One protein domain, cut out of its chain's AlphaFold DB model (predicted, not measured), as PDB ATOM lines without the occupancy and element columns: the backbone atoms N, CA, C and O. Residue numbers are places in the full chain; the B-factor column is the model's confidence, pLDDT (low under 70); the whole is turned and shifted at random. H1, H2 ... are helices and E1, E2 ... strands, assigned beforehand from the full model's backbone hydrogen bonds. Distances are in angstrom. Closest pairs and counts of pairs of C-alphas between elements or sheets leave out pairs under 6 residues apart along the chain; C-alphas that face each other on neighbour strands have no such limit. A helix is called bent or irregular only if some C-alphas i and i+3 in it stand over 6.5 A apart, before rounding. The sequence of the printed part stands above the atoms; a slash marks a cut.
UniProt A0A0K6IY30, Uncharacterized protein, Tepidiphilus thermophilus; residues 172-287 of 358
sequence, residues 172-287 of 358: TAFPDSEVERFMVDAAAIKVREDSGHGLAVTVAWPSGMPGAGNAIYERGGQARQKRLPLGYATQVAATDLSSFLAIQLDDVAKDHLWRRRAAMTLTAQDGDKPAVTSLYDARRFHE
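Overview. This is residues 172 to 287 of the 358 residues of an uncharacterized protein of Tepidiphilus thermophilus (UniProt A0A0K6IY30). Look for a sandwich of two twisted antiparallel sheets, partly face to face with their strands nearly aligned: E4, E1, E6, E7 in one and E3, E2, E5 in the other. H2 sits at one end of the sandwich and H3 at the opposite end, while short H1 crosses over E7 and reaches E5 of the other sheet with Met 183. The printed part has 116 residues, with three named helices and seven named strands in the order H1 H2 E1 E2 E3 E4 E5 H3 E6 E7, and is of mixed class. It is compact, with a radius of gyration of the C-alphas of 13.8 A, yet elongated, spanning 43 by 26 by 24 A.

Along the chain. Begin with the larger sheet: E4 is residues 236 to 241, E1 199 to 204, E6 263 to 270 and E7 276 to 281. Find C-alpha 263 at (187.169, 189.208, 210.968); from there E6 runs 22.8 A to C-alpha 270 at (190.556, 203.677, 228.305). The smaller sheet has E3, residues 222 to 228, E2, 213 to 219, and E5, 243 to 249, which is 19.0 A long. H1 is residues 178 to 183, H2 186 to 194, 12.3 A long, and H3 251 to 260, 14.1 A long. H1 is irregular: C-alphas 179 and 182 are 7.3 A apart.

Arrangement. In the larger sheet, strongly twisted, look at E1 and E6, antiparallel at 162 degrees, with N 202 and O 267 at 2.8 A, within hydrogen-bond range. E6 and E7 form a hairpin, with N 266 and O 278 at 2.8 A; on E1's other side, E4 has N 238 and O 201 at 3.0 A. In the smaller sheet, E2 and E3 form a hairpin, with N 224 and O 217 at 2.8 A, and E2 and E5 have N 216 and O 246 at 2.8 A. The two sheets' best planes are 10 degrees apart; between E2 and E4 the closest C-alphas are those of Arg 219 and Leu 241, 5.1 A. H1 is on the larger sheet at a height of 8.7 A, only just over E7, with 3 of its C-alphas there, and runs across the strands at 78 degrees to E7 on the local plane. H2 and H3 only graze both sheets and are apart. H1 and H2 only just touch, only at the corner, with Phe 182 and Ala 188 closest, their C-alphas 5.6 A apart. Every O i to N i+4 pair is within range in H2 and H3; in H1 0 of 2 are, beside 2 of 3 O i to N i+3 pairs.

Size, cuts and confidence. The two C-alphas farthest apart, those of Asp 194 and Arg 259, are 43.4 A apart. The printed part has no cut and no long link; E1 to E2 and E3 to E4 are short links and the others are tight. The mean pLDDT of the printed part is 83.4; look for values under 70 at residue 206 and residues 231 to 238.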
ATOM      1  N   THR A 172     200.815 187.879 213.150       87.06
ATOM      2  CA  THR A 172     200.698 188.937 214.149       87.06
ATOM      3  C   THR A 172     199.974 190.137 213.556       87.06
ATOM      4  O   THR A 172     200.318 190.593 212.466       87.06
ATOM      5  N   ALA A 173     198.984 190.650 214.281       88.62
ATOM      6  CA  ALA A 173     198.330 191.916 213.986       88.62
ATOM      7  C   ALA A 173     198.586 192.921 215.108       88.62
ATOM      8  O   ALA A 173     198.659 192.551 216.282       88.62
ATOM      9  N   PHE A 174     198.690 194.193 214.737       88.62
ATOM     10  CA  PHE A 174     199.033 195.297 215.630       88.62
ATOM     11  C   PHE A 174     197.920 196.350 215.634       88.62
ATOM     12  O   PHE A 174     197.175 196.444 214.661       88.62
ATOM     13  N   PRO A 175     197.778 197.151 216.700       86.75
ATOM     14  CA  PRO A 175     197.021 198.398 216.650       86.75
ATOM     15  C   PRO A 175     197.768 199.416 215.784       86.75
ATOM     16  O   PRO A 175     198.871 199.842 216.135       86.75
ATOM     17  N   ASP A 176     197.205 199.772 214.633       82.44
ATOM     18  CA  ASP A 176     197.906 200.565 213.614       82.44
ATOM     19  C   ASP A 176     197.060 201.681 212.982       82.44
ATOM     20  O   ASP A 176     197.610 202.578 212.335       82.44
ATOM     21  N   SER A 177     195.751 201.701 213.230       83.50
ATOM     22  CA  SER A 177     194.879 202.785 212.782       83.50
ATOM     23  C   SER A 177     194.962 204.017 213.688       83.50
ATOM     24  O   SER A 177     195.425 203.972 214.827       83.50
ATOM     25  N   GLU A 178     194.486 205.155 213.179       82.50
ATOM     26  CA  GLU A 178     194.484 206.420 213.916       82.50
ATOM     27  C   GLU A 178     193.702 206.345 215.233       82.50
ATOM     28  O   GLU A 178     194.175 206.837 216.258       82.50
ATOM     29  N   VAL A 179     192.556 205.662 215.221       85.06
ATOM     30  CA  VAL A 179     191.699 205.489 216.401       85.06
ATOM     31  C   VAL A 179     192.278 204.509 217.421       85.06
ATOM     32  O   VAL A 179     191.906 204.552 218.585       85.06
ATOM     33  N   GLU A 180     193.212 203.650 217.016       87.81
ATOM     34  CA  GLU A 180     193.846 202.636 217.866       87.81
ATOM     35  C   GLU A 180     195.122 203.138 218.559       87.81
ATOM     36  O   GLU A 180     195.620 202.493 219.483       87.81
ATOM     37  N   ARG A 181     195.658 204.298 218.146       84.12
ATOM     38  CA  ARG A 181     196.959 204.817 218.609       84.12
ATOM     39  C   ARG A 181     197.087 204.890 220.124       84.12
ATOM     40  O   ARG A 181     198.153 204.597 220.650       84.12
ATOM     41  N   PHE A 182     196.020 205.242 220.835       87.25
ATOM     42  CA  PHE A 182     196.036 205.389 222.297       87.25
ATOM     43  C   PHE A 182     196.365 204.088 223.052       87.25
ATOM     44  O   PHE A 182     196.735 204.132 224.229       87.25
ATOM     45  N   MET A 183     196.219 202.928 222.402       88.75
ATOM     46  CA  MET A 183     196.588 201.638 222.984       88.75
ATOM     47  C   MET A 183     198.102 201.442 223.060       88.75
ATOM     48  O   MET A 183     198.563 200.632 223.862       88.75
ATOM     49  N   VAL A 184     198.855 202.164 222.224       85.06
ATOM     50  CA  VAL A 184     200.289 201.953 222.001       85.06
ATOM     51  C   VAL A 184     201.108 203.236 222.155       85.06
ATOM     52  O   VAL A 184     202.307 203.164 222.357       85.06
ATOM     53  N   ASP A 185     200.511 204.422 222.098       82.94
ATOM     54  CA  ASP A 185     201.250 205.675 222.226       82.94
ATOM     55  C   ASP A 185     201.882 205.830 223.620       82.94
ATOM     56  O   ASP A 185     201.203 205.764 224.643       82.94
ATOM     57  N   ALA A 186     203.194 206.073 223.662       81.25
ATOM     58  CA  ALA A 186     203.947 206.150 224.911       81.25
ATOM     59  C   ALA A 186     203.469 207.267 225.856       81.25
ATOM     60  O   ALA A 186     203.578 207.107 227.072       81.25
ATOM     61  N   ALA A 187     202.964 208.394 225.337       83.25
ATOM     62  CA  ALA A 187     202.433 209.459 226.183       83.25
ATOM     63  C   ALA A 187     201.072 209.056 226.764       83.25
ATOM     64  O   ALA A 187     200.858 209.214 227.964       83.25
ATOM     65  N   ALA A 188     200.195 208.459 225.950       85.56
ATOM     66  CA  ALA A 188     198.919 207.920 226.416       85.56
ATOM     67  C   ALA A 188     199.101 206.827 227.486       85.56
ATOM     68  O   ALA A 188     198.388 206.829 228.486       85.56
ATOM     69  N   ILE A 189     200.084 205.936 227.308       86.12
ATOM     70  CA  ILE A 189     200.426 204.891 228.284       86.12
ATOM     71  C   ILE A 189     200.861 205.508 229.618       86.12
ATOM     72  O   ILE A 189     200.348 205.114 230.659       86.12
ATOM     73  N   LYS A 190     201.756 206.504 229.603       85.06
ATOM     74  CA  LYS A 190     202.216 207.171 230.834       85.06
ATOM     75  C   LYS A 190     201.081 207.877 231.569       85.06
ATOM     76  O   LYS A 190     200.914 207.661 232.758       85.06
ATOM     77  N   VAL A 191     200.256 208.645 230.852       87.56
ATOM     78  CA  VAL A 191     199.091 209.325 231.446       87.56
ATOM     79  C   VAL A 191     198.142 208.320 232.101       87.56
ATOM     80  O   VAL A 191     197.659 208.556 233.206       87.56
ATOM     81  N   ARG A 192     197.888 207.190 231.433       88.50
ATOM     82  CA  ARG A 192     197.059 206.102 231.959       88.50
ATOM     83  C   ARG A 192     197.625 205.562 233.274       88.50
ATOM     84  O   ARG A 192     196.904 205.529 234.267       88.50
ATOM     85  N   GLU A 193     198.909 205.223 233.292       86.06
ATOM     86  CA  GLU A 193     199.599 204.704 234.479       86.06
ATOM     87  C   GLU A 193     199.620 205.694 235.641       86.06
ATOM     88  O   GLU A 193     199.277 205.320 236.760       86.06
ATOM     89  N   ASP A 194     199.955 206.955 235.368       87.94
ATOM     90  CA  ASP A 194     200.015 208.019 236.374       87.94
ATOM     91  C   ASP A 194     198.632 208.287 236.993       87.94
ATOM     92  O   ASP A 194     198.526 208.646 238.164       87.94
ATOM     93  N   SER A 195     197.559 208.079 236.221       85.94
ATOM     94  CA  SER A 195     196.176 208.212 236.694       85.94
ATOM     95  C   SER A 195     195.638 206.988 237.446       85.94
ATOM     96  O   SER A 195     194.528 207.043 237.968       85.94
ATOM     97  N   GLY A 196     196.387 205.879 237.498       84.31
ATOM     98  CA  GLY A 196     195.927 204.624 238.105       84.31
ATOM     99  C   GLY A 196     194.774 203.948 237.352       84.31
ATOM    100  O   GLY A 196     194.086 203.099 237.917       84.31
ATOM    101  N   HIS A 197     194.543 204.326 236.093       83.25
ATOM    102  CA  HIS A 197     193.531 203.722 235.234       83.25
ATOM    103  C   HIS A 197     194.139 202.662 234.318       83.25
ATOM    104  O   HIS A 197     195.321 202.683 233.991       83.25
ATOM    105  N   GLY A 198     193.292 201.740 233.869       83.56
ATOM    106  CA  GLY A 198     193.671 200.627 233.015       83.56
ATOM    107  C   GLY A 198     193.058 200.701 231.626       83.56
ATOM    108  O   GLY A 198     191.930 201.164 231.458       83.56
ATOM    109  N   LEU A 199     193.757 200.148 230.639       89.12
ATOM    110  CA  LEU A 199     193.154 199.806 229.360       89.12
ATOM    111  C   LEU A 199     192.377 198.497 229.532       89.12
ATOM    112  O   LEU A 199     192.919 197.507 230.029       89.12
ATOM    113  N   ALA A 200     191.118 198.490 229.111       89.50
ATOM    114  CA  ALA A 200     190.311 197.290 228.981       89.50
ATOM    115  C   ALA A 200     190.221 196.906 227.505       89.50
ATOM    116  O   ALA A 200     189.851 197.722 226.665       89.50
ATOM    117  N   VAL A 201     190.548 195.657 227.185       88.00
ATOM    118  CA  VAL A 201     190.441 195.130 225.823       88.00
ATOM    119  C   VAL A 201     189.557 193.900 225.815       88.00
ATOM    120  O   VAL A 201     189.715 193.010 226.648       88.00
ATOM    121  N   THR A 202     188.649 193.863 224.847       87.38
ATOM    122  CA  THR A 202     187.808 192.725 224.498       87.38
ATOM    123  C   THR A 202     188.106 192.313 223.065       87.38
ATOM    124  O   THR A 202     188.014 193.125 222.149       87.38
ATOM    125  N   VAL A 203     188.432 191.039 222.865       85.50
ATOM    126  CA  VAL A 203     188.480 190.418 221.535       85.50
ATOM    127  C   VAL A 203     187.257 189.521 221.388       85.50
ATOM    128  O   VAL A 203     186.956 188.782 222.324       85.50
ATOM    129  N   ALA A 204     186.569 189.594 220.248       84.06
ATOM    130  CA  ALA A 204     185.379 188.805 219.938       84.06
ATOM    131  C   ALA A 204     185.400 188.263 218.497       84.06
ATOM    132  O   ALA A 204     185.940 188.894 217.585       84.06
ATOM    133  N   TRP A 205     184.761 187.110 218.277       82.88
ATOM    134  CA  TRP A 205     184.624 186.455 216.967       82.88
ATOM    135  C   TRP A 205     183.188 185.947 216.748       82.88
ATOM    136  O   TRP A 205     182.665 185.246 217.618       82.88
ATOM    137  N   PRO A 206     182.557 186.228 215.587       65.75
ATOM    138  CA  PRO A 206     181.126 185.974 215.381       65.75
ATOM    139  C   PRO A 206     180.706 184.498 215.447       65.75
ATOM    140  O   PRO A 206     179.599 184.196 215.876       65.75
ATOM    141  N   SER A 207     181.568 183.575 215.016       71.38
ATOM    142  CA  SER A 207     181.216 182.159 214.823       71.38
ATOM    143  C   SER A 207     182.154 181.179 215.529       71.38
ATOM    144  O   SER A 207     182.105 179.985 215.247       71.38
ATOM    145  N   GLY A 208     183.042 181.672 216.399       73.50
ATOM    146  CA  GLY A 208     184.215 180.900 216.810       73.50
ATOM    147  C   GLY A 208     185.199 180.688 215.651       73.50
ATOM    148  O   GLY A 208     184.880 180.878 214.477       73.50
ATOM    149  N   MET A 209     186.420 180.317 216.000       79.25
ATOM    150  CA  MET A 209     187.541 180.052 215.114       79.25
ATOM    151  C   MET A 209     188.343 178.872 215.696       79.25
ATOM    152  O   MET A 209     188.636 178.851 216.890       79.25
ATOM    153  N   PRO A 210     188.681 177.847 214.902       83.38
ATOM    154  CA  PRO A 210     189.544 176.770 215.371       83.38
ATOM    155  C   PRO A 210     190.968 177.289 215.628       83.38
ATOM    156  O   PRO A 210     191.383 178.287 215.045       83.38
ATOM    157  N   GLY A 211     191.723 176.578 216.467       84.75
ATOM    158  CA  GLY A 211     193.106 176.922 216.806       84.75
ATOM    159  C   GLY A 211     193.240 177.719 218.102       84.75
ATOM    160  O   GLY A 211     192.372 177.693 218.981       84.75
ATOM    161  N   ALA A 212     194.363 178.410 218.236       85.69
ATOM    162  CA  ALA A 212     194.727 179.220 219.383       85.69
ATOM    163  C   ALA A 212     195.246 180.595 218.956       85.69
ATOM    164  O   ALA A 212     195.883 180.770 217.917       85.69
ATOM    165  N   GLY A 213     194.996 181.582 219.812       87.62
ATOM    166  CA  GLY A 213     195.598 182.899 219.694       87.62
ATOM    167  C   GLY A 213     196.157 183.376 221.025       87.62
ATOM    168  O   GLY A 213     195.832 182.830 222.081       87.62
ATOM    169  N   ASN A 214     196.969 184.420 220.980       88.94
ATOM    170  CA  ASN A 214     197.480 185.114 222.151       88.94
ATOM    171  C   ASN A 214     197.277 186.618 221.981       88.94
ATOM    172  O   ASN A 214     197.683 187.198 220.976       88.94
ATOM    173  N   ALA A 215     196.685 187.252 222.989       89.19
ATOM    174  CA  ALA A 215     196.765 188.692 223.162       89.19
ATOM    175  C   ALA A 215     198.081 189.011 223.868       89.19
ATOM    176  O   ALA A 215     198.345 188.495 224.958       89.19
ATOM    177  N   ILE A 216     198.891 189.862 223.250       89.31
ATOM    178  CA  ILE A 216     200.122 190.390 223.825       89.31
ATOM    179  C   ILE A 216     199.829 191.796 224.324       89.31
ATOM    180  O   ILE A 216     199.327 192.643 223.587       89.31
ATOM    181  N   TYR A 217     200.155 192.042 225.581       88.88
ATOM    182  CA  TYR A 217     199.915 193.308 226.257       88.88
ATOM    183  C   TYR A 217     201.057 193.589 227.223       88.88
ATOM    184  O   TYR A 217     201.885 192.718 227.488       88.88
ATOM    185  N   GLU A 218     201.110 194.793 227.765       86.44
ATOM    186  CA  GLU A 218     202.064 195.141 228.810       86.44
ATOM    187  C   GLU A 218     201.341 195.704 230.032       86.44
ATOM    188  O   GLU A 218     200.270 196.306 229.926       86.44
ATOM    189  N   ARG A 219     201.910 195.419 231.207       84.62
ATOM    190  CA  ARG A 219     201.455 195.907 232.508       84.62
ATOM    191  C   ARG A 219     202.666 196.103 233.416       84.62
ATOM    192  O   ARG A 219     203.403 195.143 233.660       84.62
ATOM    193  N   GLY A 220     202.864 197.317 233.928       76.56
ATOM    194  CA  GLY A 220     203.925 197.625 234.900       76.56
ATOM    195  C   GLY A 220     205.355 197.404 234.382       76.56
ATOM    196  O   GLY A 220     206.246 197.004 235.122       76.56
ATOM    197  N   GLY A 221     205.570 197.592 233.087       75.69
ATOM    198  CA  GLY A 221     206.831 197.445 232.364       75.69
ATOM    199  C   GLY A 221     207.092 196.046 231.847       75.69
ATOM    200  O   GLY A 221     208.108 195.819 231.197       75.69
ATOM    201  N   GLN A 222     206.179 195.114 232.104       80.94
ATOM    202  CA  GLN A 222     206.339 193.722 231.730       80.94
ATOM    203  C   GLN A 222     205.341 193.340 230.653       80.94
ATOM    204  O   GLN A 222     204.124 193.397 230.847       80.94
ATOM    205  N   ALA A 223     205.871 192.892 229.522       84.50
ATOM    206  CA  ALA A 223     205.059 192.275 228.499       84.50
ATOM    207  C   ALA A 223     204.558 190.907 228.959       84.50
ATOM    208  O   ALA A 223     205.310 190.084 229.483       84.50
ATOM    209  N   ARG A 224     203.276 190.667 228.727       87.06
ATOM    210  CA  ARG A 224     202.545 189.470 229.113       87.06
ATOM    211  C   ARG A 224     201.764 188.956 227.916       87.06
ATOM    212  O   ARG A 224     201.483 189.681 226.961       87.06
ATOM    213  N   GLN A 225     201.410 187.683 227.987       88.50
ATOM    214  CA  GLN A 225     200.575 187.030 226.995       88.50
ATOM    215  C   GLN A 225     199.370 186.412 227.693       88.50
ATOM    216  O   GLN A 225     199.489 185.855 228.786       88.50
ATOM    217  N   LYS A 226     198.198 186.533 227.077       87.69
ATOM    218  CA  LYS A 226     196.977 185.860 227.520       87.69
ATOM    219  C   LYS A 226     196.436 185.051 226.359       87.69
ATOM    220  O   LYS A 226     196.181 185.599 225.286       87.69
ATOM    221  N   ARG A 227     196.248 183.754 226.595       87.50
ATOM    222  CA  ARG A 227     195.652 182.858 225.610       87.50
ATOM    223  C   ARG A 227     194.229 183.311 225.301       87.50
ATOM    224  O   ARG A 227     193.448 183.607 226.204       87.50
ATOM    225  N   LEU A 228     193.916 183.347 224.017       83.88
ATOM    226  CA  LEU A 228     192.612 183.660 223.465       83.88
ATOM    227  C   LEU A 228     191.891 182.337 223.165       83.88
ATOM    228  O   LEU A 228     192.355 181.588 222.300       83.88
ATOM    229  N   PRO A 229     190.801 181.998 223.878       73.62
ATOM    230  CA  PRO A 229     190.022 180.799 223.599       73.62
ATOM    231  C   PRO A 229     189.206 181.038 222.332       73.62
ATOM    232  O   PRO A 229     188.092 181.547 222.401       73.62
ATOM    233  N   LEU A 230     189.750 180.680 221.172       72.06
ATOM    234  CA  LEU A 230     189.141 180.994 219.876       72.06
ATOM    235  C   LEU A 230     187.786 180.289 219.618       72.06
ATOM    236  O   LEU A 230     187.172 180.532 218.590       72.06
ATOM    237  N   GLY A 231     187.256 179.483 220.548       64.19
ATOM    238  CA  GLY A 231     185.921 178.862 220.463       64.19
ATOM    239  C   GLY A 231     184.746 179.852 220.354       64.19
ATOM    240  O   GLY A 231     184.933 181.059 220.436       64.19
ATOM    241  N   TYR A 232     183.524 179.355 220.130       53.91
ATOM    242  CA  TYR A 232     182.318 180.173 219.896       53.91
ATOM    243  C   TYR A 232     182.157 181.346 220.880       53.91
ATOM    244  O   TYR A 232     182.163 181.136 222.087       53.91
ATOM    245  N   ALA A 233     181.981 182.558 220.331       53.19
ATOM    246  CA  ALA A 233     181.663 183.804 221.039       53.19
ATOM    247  C   ALA A 233     182.394 183.986 222.382       53.19
ATOM    248  O   ALA A 233     181.778 184.145 223.434       53.19
ATOM    249  N   THR A 234     183.722 183.978 222.350       55.19
ATOM    250  CA  THR A 234     184.509 184.233 223.554       55.19
ATOM    251  C   THR A 234     184.863 185.708 223.640       55.19
ATOM    252  O   THR A 234     185.496 186.253 222.739       55.19
ATOM    253  N   GLN A 235     184.508 186.330 224.759       63.09
ATOM    254  CA  GLN A 235     185.035 187.622 225.172       63.09
ATOM    255  C   GLN A 235     186.217 187.385 226.108       63.09
ATOM    256  O   GLN A 235     186.065 186.842 227.203       63.09
ATOM    257  N   VAL A 236     187.409 187.811 225.697       62.34
ATOM    258  CA  VAL A 236     188.550 187.880 226.615       62.34
ATOM    259  C   VAL A 236     188.708 189.313 227.074       62.34
ATOM    260  O   VAL A 236     189.291 190.117 226.357       62.34
ATOM    261  N   ALA A 237     188.212 189.610 228.275       66.00
ATOM    262  CA  ALA A 237     188.526 190.857 228.952       66.00
ATOM    263  C   ALA A 237     189.947 190.772 229.523       66.00
ATOM    264  O   ALA A 237     190.277 189.881 230.318       66.00
ATOM    265  N   ALA A 238     190.810 191.677 229.090       67.81
ATOM    266  CA  ALA A 238     192.064 191.977 229.757       67.81
ATOM    267  C   ALA A 238     191.927 193.399 230.307       67.81
ATOM    268  O   ALA A 238     191.760 194.334 229.529       67.81
ATOM    269  N   THR A 239     191.887 193.530 231.633       72.62
ATOM    270  CA  THR A 239     191.717 194.800 232.347       72.62
ATOM    271  C   THR A 239     193.027 195.210 233.002       72.62
ATOM    272  O   THR A 239     193.900 194.369 233.234       72.62
ATOM    273  N   ASP A 240     193.150 196.502 233.303       78.69
ATOM    274  CA  ASP A 240     194.337 197.067 233.950       78.69
ATOM    275  C   ASP A 240     195.627 196.870 233.139       78.69
ATOM    276  O   ASP A 240     196.689 196.541 233.671       78.69
ATOM    277  N   LEU A 241     195.521 197.002 231.811       87.56
ATOM    278  CA  LEU A 241     196.687 196.975 230.932       87.56
ATOM    279  C   LEU A 241     197.272 198.380 230.820       87.56
ATOM    280  O   LEU A 241     196.546 199.357 230.630       87.56
ATOM    281  N   SER A 242     198.596 198.454 230.833       86.69
ATOM    282  CA  SER A 242     199.326 199.653 230.439       86.69
ATOM    283  C   SER A 242     199.194 199.881 228.937       86.69
ATOM    284  O   SER A 242     198.938 200.999 228.505       86.69
ATOM    285  N   SER A 243     199.305 198.823 228.129       88.50
ATOM    286  CA  SER A 243     199.163 198.883 226.669       88.50
ATOM    287  C   SER A 243     198.716 197.550 226.072       88.50
ATOM    288  O   SER A 243     198.942 196.485 226.651       88.50
ATOM    289  N   PHE A 244     198.099 197.606 224.892       90.38
ATOM    290  CA  PHE A 244     197.784 196.428 224.084       90.38
ATOM    291  C   PHE A 244     198.699 196.405 222.864       90.38
ATOM    292  O   PHE A 244     198.715 197.357 222.092       90.38
ATOM    293  N   LEU A 245     199.485 195.341 222.708       88.81
ATOM    294  CA  LEU A 245     200.608 195.323 221.771       88.81
ATOM    295  C   LEU A 245     200.259 194.610 220.470       88.81
ATOM    296  O   LEU A 245     200.542 195.132 219.395       88.81
ATOM    297  N   ALA A 246     199.683 193.410 220.555       90.56
ATOM    298  CA  ALA A 246     199.428 192.594 219.375       90.56
ATOM    299  C   ALA A 246     198.446 191.444 219.627       90.56
ATOM    300  O   ALA A 246     198.226 191.022 220.764       90.56
ATOM    301  N   ILE A 247     197.940 190.873 218.535       90.12
ATOM    302  CA  ILE A 247     197.281 189.563 218.501       90.12
ATOM    303  C   ILE A 247     198.146 188.621 217.682       90.12
ATOM    304  O   ILE A 247     198.503 188.947 216.555       90.12
ATOM    305  N   GLN A 248     198.447 187.454 218.238       89.38
ATOM    306  CA  GLN A 248     199.158 186.370 217.572       89.38
ATOM    307  C   GLN A 248     198.227 185.183 217.344       89.38
ATOM    308  O   GLN A 248     197.523 184.794 218.272       89.38
ATOM    309  N   LEU A 249     198.236 184.607 216.144       87.25
ATOM    310  CA  LEU A 249     197.432 183.441 215.767       87.25
ATOM    311  C   LEU A 249     198.311 182.273 215.330       87.25
ATOM    312  O   LEU A 249     199.242 182.475 214.552       87.25
ATOM    313  N   ASP A 250     197.982 181.066 215.788       85.94
ATOM    314  CA  ASP A 250     198.584 179.841 215.261       85.94
ATOM    315  C   ASP A 250     198.158 179.557 213.808       85.94
ATOM    316  O   ASP A 250     197.312 180.249 213.230       85.94
ATOM    317  N   ASP A 251     198.753 178.525 213.209       82.31
ATOM    318  CA  ASP A 251     198.514 178.177 211.806       82.31
ATOM    319  C   ASP A 251     197.062 177.772 211.521       82.31
ATOM    320  O   ASP A 251     196.534 178.081 210.449       82.31
ATOM    321  N   VAL A 252     196.386 177.132 212.481       85.69
ATOM    322  CA  VAL A 252     194.990 176.695 212.332       85.69
ATOM    323  C   VAL A 252     194.056 177.906 212.288       85.69
ATOM    324  O   VAL A 252     193.201 178.006 211.403       85.69
ATOM    325  N   ALA A 253     194.242 178.853 213.208       85.44
ATOM    326  CA  ALA A 253     193.471 180.088 213.267       85.44
ATOM    327  C   ALA A 253     193.748 180.985 212.053       85.44
ATOM    328  O   ALA A 253     192.817 181.515 211.440       85.44
ATOM    329  N   LYS A 254     195.019 181.098 211.649       82.94
ATOM    330  CA  LYS A 254     195.463 181.793 210.432       82.94
ATOM    331  C   LYS A 254     194.769 181.260 209.182       82.94
ATOM    332  O   LYS A 254     194.187 182.044 208.430       82.94
ATOM    333  N   ASP A 255     194.816 179.947 208.959       81.88
ATOM    334  CA  ASP A 255     194.230 179.319 207.772       81.88
ATOM    335  C   ASP A 255     192.715 179.544 207.719       81.88
ATOM    336  O   ASP A 255     192.165 179.922 206.679       81.88
ATOM    337  N   HIS A 256     192.045 179.416 208.866       82.88
ATOM    338  CA  HIS A 256     190.618 179.688 208.969       82.88
ATOM    339  C   HIS A 256     190.278 181.140 208.609       82.88
ATOM    340  O   HIS A 256     189.394 181.386 207.782       82.88
ATOM    341  N   LEU A 257     190.992 182.102 209.202       81.81
ATOM    342  CA  LEU A 257     190.780 183.533 208.997       81.81
ATOM    343  C   LEU A 257     191.019 183.917 207.525       81.81
ATOM    344  O   LEU A 257     190.200 184.615 206.918       81.81
ATOM    345  N   TRP A 258     192.077 183.375 206.915       80.62
ATOM    346  CA  TRP A 258     192.403 183.584 205.505       80.62
ATOM    347  C   TRP A 258     191.334 183.024 204.554       80.62
ATOM    348  O   TRP A 258     190.854 183.748 203.677       80.62
ATOM    349  N   ARG A 259     190.916 181.762 204.735       81.69
ATOM    350  CA  ARG A 259     189.967 181.084 203.828       81.69
ATOM    351  C   ARG A 259     188.541 181.605 203.947       81.69
ATOM    352  O   ARG A 259     187.854 181.740 202.938       81.69
ATOM    353  N   ARG A 260     188.074 181.874 205.169       79.75
ATOM    354  CA  ARG A 260     186.676 182.260 205.430       79.75
ATOM    355  C   ARG A 260     186.419 183.754 205.283       79.75
ATOM    356  O   ARG A 260     185.267 184.158 205.387       79.75
ATOM    357  N   ARG A 261     187.466 184.565 205.059       76.75
ATOM    358  CA  ARG A 261     187.385 186.038 205.094       76.75
ATOM    359  C   ARG A 261     186.713 186.536 206.381       76.75
ATOM    360  O   ARG A 261     185.998 187.533 206.373       76.75
ATOM    361  N   ALA A 262     186.935 185.809 207.475       79.62
ATOM    362  CA  ALA A 262     186.418 186.170 208.781       79.62
ATOM    363  C   ALA A 262     187.189 187.379 209.329       79.62
ATOM    364  O   ALA A 262     188.353 187.601 208.986       79.62
ATOM    365  N   ALA A 263     186.541 188.140 210.206       84.25
ATOM    366  CA  ALA A 263     187.169 189.208 210.968       84.25
ATOM    367  C   ALA A 263     186.915 188.978 212.456       84.25
ATOM    368  O   ALA A 263     185.823 188.561 212.853       84.25
ATOM    369  N   MET A 264     187.920 189.266 213.276       86.94
ATOM    370  CA  MET A 264     187.724 189.425 214.713       86.94
ATOM    371  C   MET A 264     187.463 190.897 215.026       86.94
ATOM    372  O   MET A 264     187.939 191.792 214.328       86.94
ATOM    373  N   THR A 265     186.696 191.143 216.076       89.06
ATOM    374  CA  THR A 265     186.429 192.486 216.581       89.06
ATOM    375  C   THR A 265     187.276 192.719 217.820       89.06
ATOM    376  O   THR A 265     187.227 191.928 218.761       89.06
ATOM    377  N   LEU A 266     188.046 193.802 217.822       89.81
ATOM    378  CA  LEU A 266     188.774 194.306 218.977       89.81
ATOM    379  C   LEU A 266     188.026 195.529 219.505       89.81
ATOM    380  O   LEU A 266     187.846 196.489 218.769       89.81
ATOM    381  N   THR A 267     187.585 195.501 220.756       91.31
ATOM    382  CA  THR A 267     187.011 196.659 221.450       91.31
ATOM    383  C   THR A 267     187.946 197.068 222.576       91.31
ATOM    384  O   THR A 267     188.264 196.244 223.432       91.31
ATOM    385  N   ALA A 268     188.390 198.318 222.575       91.44
ATOM    386  CA  ALA A 268     189.310 198.866 223.561       91.44
ATOM    387  C   ALA A 268     188.692 200.078 224.265       91.44
ATOM    388  O   ALA A 268     188.134 200.957 223.611       91.44
ATOM    389  N   GLN A 269     188.811 200.133 225.587       91.00
ATOM    390  CA  GLN A 269     188.280 201.203 226.429       91.00
ATOM    391  C   GLN A 269     189.361 201.690 227.401       91.00
ATOM    392  O   GLN A 269     190.023 200.885 228.053       91.00
ATOM    393  N   ASP A 270     189.539 203.007 227.485       89.94
ATOM    394  CA  ASP A 270     190.556 203.677 228.305       89.94
ATOM    395  C   ASP A 270     189.876 204.497 229.408       89.94
ATOM    396  O   ASP A 270     189.484 205.646 229.184       89.94
ATOM    397  N   GLY A 271     189.678 203.881 230.578       85.38
ATOM    398  CA  GLY A 271     188.869 204.456 231.659       85.38
ATOM    399  C   GLY A 271     187.438 204.775 231.206       85.38
ATOM    400  O   GLY A 271     186.764 203.939 230.600       85.38
ATOM    401  N   ASP A 272     186.995 206.008 231.454       85.31
ATOM    402  CA  ASP A 272     185.643 206.481 231.114       85.31
ATOM    403  C   ASP A 272     185.505 206.990 229.668       85.31
ATOM    404  O   ASP A 272     184.447 207.481 229.267       85.31
ATOM    405  N   LYS A 273     186.568 206.906 228.857       87.56
ATOM    406  CA  LYS A 273     186.506 207.334 227.454       87.56
ATOM    407  C   LYS A 273     185.626 206.381 226.631       87.56
ATOM    408  O   LYS A 273     185.577 205.186 226.932       87.56
ATOM    409  N   PRO A 274     184.990 206.870 225.548       90.56
ATOM    410  CA  PRO A 274     184.243 206.017 224.631       90.56
ATOM    411  C   PRO A 274     185.092 204.851 224.118       90.56
ATOM    412  O   PRO A 274     186.256 205.034 223.752       90.56
ATOM    413  N   ALA A 275     184.497 203.659 224.075       92.75
ATOM    414  CA  ALA A 275     185.162 202.484 223.541       92.75
ATOM    415  C   ALA A 275     185.415 202.631 222.031       92.75
ATOM    416  O   ALA A 275     184.566 203.122 221.284       92.75
ATOM    417  N   VAL A 276     186.577 202.165 221.584       93.56
ATOM    418  CA  VAL A 276     186.963 202.089 220.174       93.56
ATOM    419  C   VAL A 276     186.847 200.646 219.710       93.56
ATOM    420  O   VAL A 276     187.423 199.752 220.328       93.56
ATOM    421  N   THR A 277     186.136 200.434 218.605       93.25
ATOM    422  CA  THR A 277     185.918 199.109 218.018       93.25
ATOM    423  C   THR A 277     186.554 199.012 216.638       93.25
ATOM    424  O   THR A 277     186.272 199.823 215.758       93.25
ATOM    425  N   SER A 278     187.359 197.973 216.439       91.69
ATOM    426  CA  SER A 278     188.129 197.734 215.223       91.69
ATOM    427  C   SER A 278     187.968 196.318 214.694       91.69
ATOM    428  O   SER A 278     187.863 195.359 215.459       91.69
ATOM    429  N   LEU A 279     188.017 196.180 213.368       91.19
ATOM    430  CA  LEU A 279     187.982 194.891 212.683       91.19
ATOM    431  C   LEU A 279     189.389 194.440 212.293       91.19
ATOM    432  O   LEU A 279     190.132 195.151 211.620       91.19
ATOM    433  N   TYR A 280     189.718 193.219 212.687       89.56
ATOM    434  CA  TYR A 280     190.976 192.542 212.415       89.56
ATOM    435  C   TYR A 280     190.695 191.358 211.489       89.56
ATOM    436  O   TYR A 280     190.321 190.268 211.924       89.56
ATOM    437  N   ASP A 281     190.824 191.606 210.190       86.94
ATOM    438  CA  ASP A 281     190.710 190.595 209.140       86.94
ATOM    439  C   ASP A 281     192.092 190.116 208.673       86.94
ATOM    440  O   ASP A 281     193.132 190.569 209.153       86.94
ATOM    441  N   ALA A 282     192.109 189.207 207.697       82.69
ATOM    442  CA  ALA A 282     193.332 188.543 207.254       82.69
ATOM    443  C   ALA A 282     194.370 189.494 206.647       82.69
ATOM    444  O   ALA A 282     195.527 189.120 206.498       82.69
ATOM    445  N   ARG A 283     193.969 190.716 206.283       83.19
ATOM    446  CA  ARG A 283     194.852 191.730 205.701       83.19
ATOM    447  C   ARG A 283     195.642 192.490 206.760       83.19
ATOM    448  O   ARG A 283     196.615 193.129 206.390       83.19
ATOM    449  N   ARG A 284     195.220 192.437 208.030       85.12
ATOM    450  CA  ARG A 284     195.928 193.051 209.168       85.12
ATOM    451  C   ARG A 284     196.943 192.120 209.828       85.12
ATOM    452  O   ARG A 284     197.717 192.558 210.674       85.12
ATOM    453  N   PHE A 285     196.916 190.838 209.477       84.38
ATOM    454  CA  PHE A 285     197.843 189.846 209.997       84.38
ATOM    455  C   PHE A 285     199.015 189.667 209.045       84.38
ATOM    456  O   PHE A 285     198.841 189.454 207.844       84.38
ATOM    457  N   HIS A 286     200.222 189.726 209.599       80.94
ATOM    458  CA  HIS A 286     201.448 189.613 208.830       80.94
ATOM    459  C   HIS A 286     202.490 188.771 209.563       80.94
ATOM    460  O   HIS A 286     202.501 188.661 210.792       80.94
ATOM    461  N   GLU A 287     203.414 188.215 208.789       79.44
ATOM    462  CA  GLU A 287     204.650 187.648 209.315       79.44
ATOM    463  C   GLU A 287     205.591 188.786 209.695       79.44
ATOM    464  O   GLU A 287     205.900 189.658 208.880       79.44
TER     465      GLU A 287